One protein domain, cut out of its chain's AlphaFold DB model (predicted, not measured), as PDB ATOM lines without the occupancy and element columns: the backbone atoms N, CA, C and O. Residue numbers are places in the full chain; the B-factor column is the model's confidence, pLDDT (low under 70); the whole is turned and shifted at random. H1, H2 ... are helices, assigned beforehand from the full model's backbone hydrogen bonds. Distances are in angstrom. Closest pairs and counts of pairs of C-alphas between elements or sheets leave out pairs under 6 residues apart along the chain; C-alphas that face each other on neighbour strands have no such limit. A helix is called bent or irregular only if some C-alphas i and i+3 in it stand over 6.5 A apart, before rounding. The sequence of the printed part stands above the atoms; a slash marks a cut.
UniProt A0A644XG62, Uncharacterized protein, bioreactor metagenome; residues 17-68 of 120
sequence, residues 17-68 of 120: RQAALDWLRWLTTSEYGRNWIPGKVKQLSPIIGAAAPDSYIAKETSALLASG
ATOM      1  N   ARG A  17       4.513  29.345  72.535       96.56
ATOM      2  CA  ARG A  17       5.190  29.961  73.690       96.56
ATOM      3  C   ARG A  17       4.356  29.947  74.970       96.56
ATOM      4  O   ARG A  17       4.900  29.635  76.025       96.56
ATOM      5  N   GLN A  18       3.066  30.279  74.887       97.50
ATOM      6  CA  GLN A  18       2.215  30.342  76.077       97.50
ATOM      7  C   GLN A  18       2.054  28.964  76.724       97.50
ATOM      8  O   GLN A  18       2.312  28.819  77.912       97.50
ATOM      9  N   ALA A  19       1.765  27.931  75.929       97.75
ATOM     10  CA  ALA A  19       1.676  26.562  76.429       97.75
ATOM     11  C   ALA A  19       2.994  26.087  77.074       97.75
ATOM     12  O   ALA A  19       2.974  25.409  78.098       97.75
ATOM     13  N   ALA A  20       4.148  26.477  76.519       96.94
ATOM     14  CA  ALA A  20       5.449  26.171  77.115       96.94
ATOM     15  C   ALA A  20       5.666  26.882  78.467       96.94
ATOM     16  O   ALA A  20       6.219  26.282  79.390       96.94
ATOM     17  N   LEU A  21       5.219  28.137  78.599       96.12
ATOM     18  CA  LEU A  21       5.255  28.881  79.864       96.12
ATOM     19  C   LEU A  21       4.342  28.242  80.911       96.12
ATOM     20  O   LEU A  21       4.764  28.059  82.052       96.12
ATOM     21  N   ASP A  22       3.126  27.871  80.519       97.31
ATOM     22  CA  ASP A  22       2.153  27.241  81.410       97.31
ATOM     23  C   ASP A  22       2.661  25.880  81.900       97.31
ATOM     24  O   ASP A  22       2.587  25.581  83.094       97.31
ATOM     25  N   TRP A  23       3.275  25.094  81.012       94.88
ATOM     26  CA  TRP A  23       3.928  23.840  81.377       94.88
ATOM     27  C   TRP A  23       5.105  24.045  82.338       94.88
ATOM     28  O   TRP A  23       5.184  23.356  83.354       94.88
ATOM     29  N   LEU A  24       5.999  25.006  82.075       92.88
ATOM     30  CA  LEU A  24       7.135  25.283  82.964       92.88
ATOM     31  C   LEU A  24       6.666  25.778  84.339       92.88
ATOM     32  O   LEU A  24       7.235  25.412  85.371       92.88
ATOM     33  N   ARG A  25       5.594  26.576  84.374       93.88
ATOM     34  CA  ARG A  25       4.960  27.001  85.622       93.88
ATOM     35  C   ARG A  25       4.416  25.799  86.378       93.88
ATOM     36  O   ARG A  25       4.762  25.623  87.538       93.88
ATOM     37  N   TRP A  26       3.636  24.943  85.721       94.50
ATOM     38  CA  TRP A  26       3.133  23.712  86.327       94.50
ATOM     39  C   TRP A  26       4.271  22.827  86.853       94.50
ATOM     40  O   TRP A  26       4.203  22.358  87.987       94.50
ATOM     41  N   LEU A  27       5.351  22.654  86.088       90.25
ATOM     42  CA  LEU A  27       6.510  21.856  86.493       90.25
ATOM     43  C   LEU A  27       7.181  22.407  87.761       90.25
ATOM     44  O   LEU A  27       7.645  21.638  88.595       90.25
ATOM     45  N   THR A  28       7.231  23.727  87.926       90.06
ATOM     46  CA  THR A  28       7.939  24.365  89.048       90.06
ATOM     47  C   THR A  28       7.059  24.628  90.272       90.06
ATOM     48  O   THR A  28       7.586  24.739  91.377       90.06
ATOM     49  N   THR A  29       5.732  24.696  90.120       91.31
ATOM     50  CA  THR A  29       4.816  25.029  91.227       91.31
ATOM     51  C   THR A  29       3.892  23.895  91.661       91.31
ATOM     52  O   THR A  29       3.407  23.928  92.794       91.31
ATOM     53  N   SER A  30       3.645  22.888  90.816       93.31
ATOM     54  CA  SER A  30       2.818  21.736  91.195       93.31
ATOM     55  C   SER A  30       3.554  20.798  92.153       93.31
ATOM     56  O   SER A  30       4.782  20.714  92.156       93.31
ATOM     57  N   GLU A  31       2.799  20.047  92.953       91.88
ATOM     58  CA  GLU A  31       3.361  19.017  93.835       91.88
ATOM     59  C   GLU A  31       4.131  17.955  93.042       91.88
ATOM     60  O   GLU A  31       5.285  17.651  93.356       91.88
ATOM     61  N   TYR A  32       3.522  17.454  91.964       91.50
ATOM     62  CA  TYR A  32       4.152  16.476  91.087       91.50
ATOM     63  C   TYR A  32       5.449  17.012  90.476       91.50
ATOM     64  O   TYR A  32       6.481  16.347  90.539       91.50
ATOM     65  N   GLY A  33       5.410  18.220  89.911       89.94
ATOM     66  CA  GLY A  33       6.557  18.823  89.245       89.94
ATOM     67  C   GLY A  33       7.730  19.069  90.196       89.94
ATOM     68  O   GLY A  33       8.857  18.670  89.893       89.94
ATOM     69  N   ARG A  34       7.461  19.594  91.401       89.12
ATOM     70  CA  ARG A  34       8.485  19.762  92.448       89.12
ATOM     71  C   ARG A  34       9.146  18.442  92.848       89.12
ATOM     72  O   ARG A  34      10.344  18.430  93.122       89.12
ATOM     73  N   ASN A  35       8.391  17.341  92.867       90.06
ATOM     74  CA  ASN A  35       8.906  16.021  93.235       90.06
ATOM     75  C   ASN A  35       9.490  15.228  92.052       90.06
ATOM     76  O   ASN A  35      10.159  14.220  92.261       90.06
ATOM     77  N   TRP A  36       9.270  15.641  90.805       89.56
ATOM     78  CA  TRP A  36       9.714  14.870  89.641       89.56
ATOM     79  C   TRP A  36      11.241  14.684  89.616       89.56
ATOM     80  O   TRP A  36      11.728  13.558  89.512       89.56
ATOM     81  N   ILE A  37      12.000  15.770  89.786       88.12
ATOM     82  CA  ILE A  37      13.472  15.738  89.781       88.12
ATOM     83  C   ILE A  37      14.030  14.891  90.946       88.12
ATOM     84  O   ILE A  37      14.725  13.907  90.678       88.12
ATOM     85  N   PRO A  38      13.715  15.174  92.224       89.44
ATOM     86  CA  PRO A  38      14.281  14.399  93.328       89.44
ATOM     87  C   PRO A  38      13.682  12.991  93.433       89.44
ATOM     88  O   PRO A  38      14.375  12.032  93.770       89.44
ATOM     89  N   GLY A  39      12.402  12.827  93.105       89.50
ATOM     90  CA  GLY A  39      11.674  11.574  93.257       89.50
ATOM     91  C   GLY A  39      11.928  10.570  92.135       89.50
ATOM     92  O   GLY A  39      12.053   9.375  92.423       89.50
ATOM     93  N   LYS A  40      12.017  11.022  90.877       88.88
ATOM     94  CA  LYS A  40      12.157  10.150  89.694       88.88
ATOM     95  C   LYS A  40      13.553  10.188  89.088       88.88
ATOM     96  O   LYS A  40      14.103   9.127  88.822       88.88
ATOM     97  N   VAL A  41      14.131  11.377  88.917       87.50
ATOM     98  CA  VAL A  41      15.483  11.544  88.340       87.50
ATOM     99  C   VAL A  41      16.578  11.297  89.387       87.50
ATOM    100  O   VAL A  41      17.704  10.967  89.034       87.50
ATOM    101  N   LYS A  42      16.235  11.399  90.679       88.56
ATOM    102  CA  LYS A  42      17.152  11.220  91.821       88.56
ATOM    103  C   LYS A  42      18.293  12.244  91.851       88.56
ATOM    104  O   LYS A  42      19.388  11.949  92.319       88.56
ATOM    105  N   GLN A  43      18.018  13.462  91.386       88.31
ATOM    106  CA  GLN A  43      18.948  14.595  91.411       88.31
ATOM    107  C   GLN A  43      18.498  15.664  92.410       88.31
ATOM    108  O   GLN A  43      17.320  15.743  92.764       88.31
ATOM    109  N   LEU A  44      19.434  16.506  92.853       88.81
ATOM    110  CA  LEU A  44      19.092  17.732  93.570       88.81
ATOM    111  C   LEU A  44      18.338  18.670  92.624       88.81
ATOM    112  O   LEU A  44      18.771  18.917  91.499       88.81
ATOM    113  N   SER A  45      17.192  19.168  93.077       88.31
ATOM    114  CA  SER A  45      16.356  20.061  92.282       88.31
ATOM    115  C   SER A  45      16.774  21.518  92.473       88.31
ATOM    116  O   SER A  45      16.996  21.930  93.612       88.31
ATOM    117  N   PRO A  46      16.815  22.331  91.402       84.44
ATOM    118  CA  PRO A  46      16.997  23.776  91.518       84.44
ATOM    119  C   PRO A  46      15.715  24.504  91.965       84.44
ATOM    120  O   PRO A  46      15.730  25.719  92.154       84.44
ATOM    121  N   ILE A  47      14.584  23.799  92.098       87.50
ATOM    122  CA  ILE A  47      13.314  24.395  92.521       87.50
ATOM    123  C   ILE A  47      13.346  24.651  94.031       87.50
ATOM    124  O   ILE A  47      13.545  23.730  94.823       87.50
ATOM    125  N   ILE A  48      13.086  25.899  94.430       83.00
ATOM    126  CA  ILE A  48      13.016  26.304  95.840       83.00
ATOM    127  C   ILE A  48      11.988  25.441  96.586       83.00
ATOM    128  O   ILE A  48      10.842  25.304  96.158       83.00
ATOM    129  N   GLY A  49      12.406  24.875  97.719       83.50
ATOM    130  CA  GLY A  49      11.554  24.054  98.583       83.50
ATOM    131  C   GLY A  49      11.338  22.614  98.104       83.50
ATOM    132  O   GLY A  49      10.592  21.877  98.745       83.50
ATOM    133  N   ALA A  50      11.968  22.186  97.007       88.50
ATOM    134  CA  ALA A  50      11.987  20.774  96.643       88.50
ATOM    135  C   ALA A  50      12.830  19.967  97.645       88.50
ATOM    136  O   ALA A  50      13.891  20.409  98.084       88.50
ATOM    137  N   ALA A  51      12.363  18.766  97.993       88.50
ATOM    138  CA  ALA A  51      13.126  17.851  98.831       88.50
ATOM    139  C   ALA A  51      14.388  17.364  98.099       88.50
ATOM    140  O   ALA A  51      14.388  17.208  96.876       88.50
ATOM    141  N   ALA A  52      15.449  17.079  98.851       90.12
ATOM    142  CA  ALA A  52      16.596  16.356  98.319       90.12
ATOM    143  C   ALA A  52      16.217  14.884  98.048       90.12
ATOM    144  O   ALA A  52      15.374  14.326  98.759       90.12
ATOM    145  N   PRO A  53      16.819  14.227  97.041       90.88
ATOM    146  CA  PRO A  53      16.646  12.792  96.859       90.88
ATOM    147  C   PRO A  53      17.253  12.028  98.046       90.88
ATOM    148  O   PRO A  53      18.240  12.465  98.638       90.88
ATOM    149  N   ASP A  54      16.695  10.860  98.373       90.81
ATOM    150  CA  ASP A  54      17.239  10.001  99.431       90.81
ATOM    151  C   ASP A  54      18.473   9.240  98.932       90.81
ATOM    152  O   ASP A  54      18.405   8.095  98.486       90.81
ATOM    153  N   SER A  55      19.614   9.924  98.942       90.19
ATOM    154  CA  SER A  55      20.920   9.343  98.659       90.19
ATOM    155  C   SER A  55      21.974   9.928  99.592       90.19
ATOM    156  O   SER A  55      21.841  11.050 100.087       90.19
ATOM    157  N   TYR A  56      23.041   9.164  99.832       94.06
ATOM    158  CA  TYR A  56      24.146   9.617 100.679       94.06
ATOM    159  C   TYR A  56      24.773  10.909 100.136       94.06
ATOM    160  O   TYR A  56      24.903  11.889 100.860       94.06
ATOM    161  N   ILE A  57      25.058  10.955  98.830       92.94
ATOM    162  CA  ILE A  57      25.671  12.130  98.198       92.94
ATOM    163  C   ILE A  57      24.786  13.379  98.295       92.94
ATOM    164  O   ILE A  57      25.303  14.475  98.493       92.94
ATOM    165  N   ALA A  58      23.462  13.234  98.203       92.50
ATOM    166  CA  ALA A  58      22.549  14.360  98.351       92.50
ATOM    167  C   ALA A  58      22.526  14.893  99.788       92.50
ATOM    168  O   ALA A  58      22.560  16.106  99.969       92.50
ATOM    169  N   LYS A  59      22.541  14.006 100.792       93.56
ATOM    170  CA  LYS A  59      22.623  14.386 102.212       93.56
ATOM    171  C   LYS A  59      23.906  15.166 102.510       93.56
ATOM    172  O   LYS A  59      23.826  16.275 103.035       93.56
ATOM    173  N   GLU A  60      25.056  14.644 102.087       95.12
ATOM    174  CA  GLU A  60      26.354  15.311 102.260       95.12
ATOM    175  C   GLU A  60      26.419  16.651 101.513       95.12
ATOM    176  O   GLU A  60      26.877  17.654 102.056       95.12
ATOM    177  N   THR A  61      25.891  16.707 100.285       92.00
ATOM    178  CA  THR A  61      25.864  17.950  99.495       92.00
ATOM    179  C   THR A  61      24.975  19.005 100.152       92.00
ATOM    180  O   THR A  61      25.370  20.163 100.254       92.00
ATOM    181  N   SER A  62      23.788  18.629 100.639       91.00
ATOM    182  CA  SER A  62      22.903  19.539 101.376       91.00
ATOM    183  C   SER A  62      23.544  20.050 102.668       91.00
ATOM    184  O   SER A  62      23.407  21.235 102.970       91.00
ATOM    185  N   ALA A  63      24.271  19.202 103.399       93.81
ATOM    186  CA  ALA A  63      25.010  19.610 104.593       93.81
ATOM    187  C   ALA A  63      26.137  20.607 104.262       93.81
ATOM    188  O   ALA A  63      26.253  21.636 104.926       93.81
ATOM    189  N   LEU A  64      26.909  20.353 103.199       93.12
ATOM    190  CA  LEU A  64      27.972  21.248 102.729       93.12
ATOM    191  C   LEU A  64      27.430  22.618 102.286       93.12
ATOM    192  O   LEU A  64      28.015  23.654 102.590       93.12
ATOM    193  N   LEU A  65      26.287  22.639 101.591       88.50
ATOM    194  CA  LEU A  65      25.623  23.888 101.209       88.50
ATOM    195  C   LEU A  65      25.127  24.661 102.441       88.50
ATOM    196  O   LEU A  65      25.302  25.876 102.518       88.50
ATOM    197  N   ALA A  66      24.546  23.963 103.422       91.00
ATOM    198  CA  ALA A  66      24.060  24.572 104.660       91.00
ATOM    199  C   ALA A  66      25.190  25.110 105.555       91.00
ATOM    200  O   ALA A  66      24.967  26.055 106.307       91.00
ATOM    201  N   SER A  67      26.405  24.556 105.460       96.12
ATOM    202  CA  SER A  67      27.563  25.045 106.216       96.12
ATOM    203  C   SER A  67      28.124  26.371 105.687       96.12
ATOM    204  O   SER A  67      29.065  26.903 106.273       96.12
ATOM    205  N   GLY A  68      27.607  26.884 104.564       93.56
ATOM    206  CA  GLY A  68      28.118  28.091 103.917       93.56
ATOM    207  C   GLY A  68      29.462  27.888 103.215       93.56
ATOM    208  O   GLY A  68      30.186  28.860 102.999       93.56
TER     209      GLY A  68
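Overview. This is residues 17 to 68 of the 120 residues of an uncharacterized protein of bioreactor metagenome (UniProt A0A644XG62). Three short helices are strung out along an elongated, loose chain: H1 makes one end, H2 meets it at a corner near the middle, and H3 stands at the other end with no helix beside it. Between H2 and H3 the long loop of residues 42 to 55 folds back beside H2, and the free residues 17 to 22 of H1 and 63 to 68 at the far end stick out from this body. The printed part has 52 residues with three named helices, in the order H1, H2, H3, and no named strand; the class is all helix. The whole is loose, with a radius of gyration of the C-alphas of 12.9 A, and spans 39 by 23 by 15 A.

Along the chain. H1 covers residues 17 to 29 and is the longest helix by residues, 18.2 A from first to last C-alpha; it begins at C-alpha 17, at (5.190, 29.961, 73.690). After Ser 30 comes H2, residues 31 to 41, 15.3 A long, from C-alpha 31 at (3.361, 19.017, 93.835). H2 is irregular, but only just: C-alphas 34 and 37 are 6.9 A apart. Residues 42 to 55 hold no named element. H3, residues 56 to 66, is 15.5 A long and ends at C-alpha 66, at (24.060, 24.572, 104.660).

Arrangement. H1 and H2 touch only at the corner by their link, with 4 pairs of C-alphas within 8 A. The closest C-alphas of the two are those of Leu 27 and Gly 33, 4.1 A apart, and H1 touches H2 with residues 26 to 28 alone. Their lines are about perpendicular, at 80 degrees, and their centres are 15.1 A apart. H3 touches no helix: H1 and H3 are apart, and H2 and H3 are apart too. In H1 and H3 every O i to N i+4 pair is within hydrogen-bond range; in H2 it is 5 of 7.

Size, cuts and confidence. The two C-alphas farthest apart are those of Arg 17 and Ser 67, at 39.8 A. Without the stretches that stand free, residues 17 to 22 and 63 to 68, the body has 40 residues and spans 31 by 17 by 12 A, with a radius of gyration of 10.1 A. The link from H1 to H2, one residue, is tight, and the link from H2 to H3, 14 residues, is long. The printed part has no cut. The mean pLDDT of the printed part is 91.3, and no printed residue is under 70.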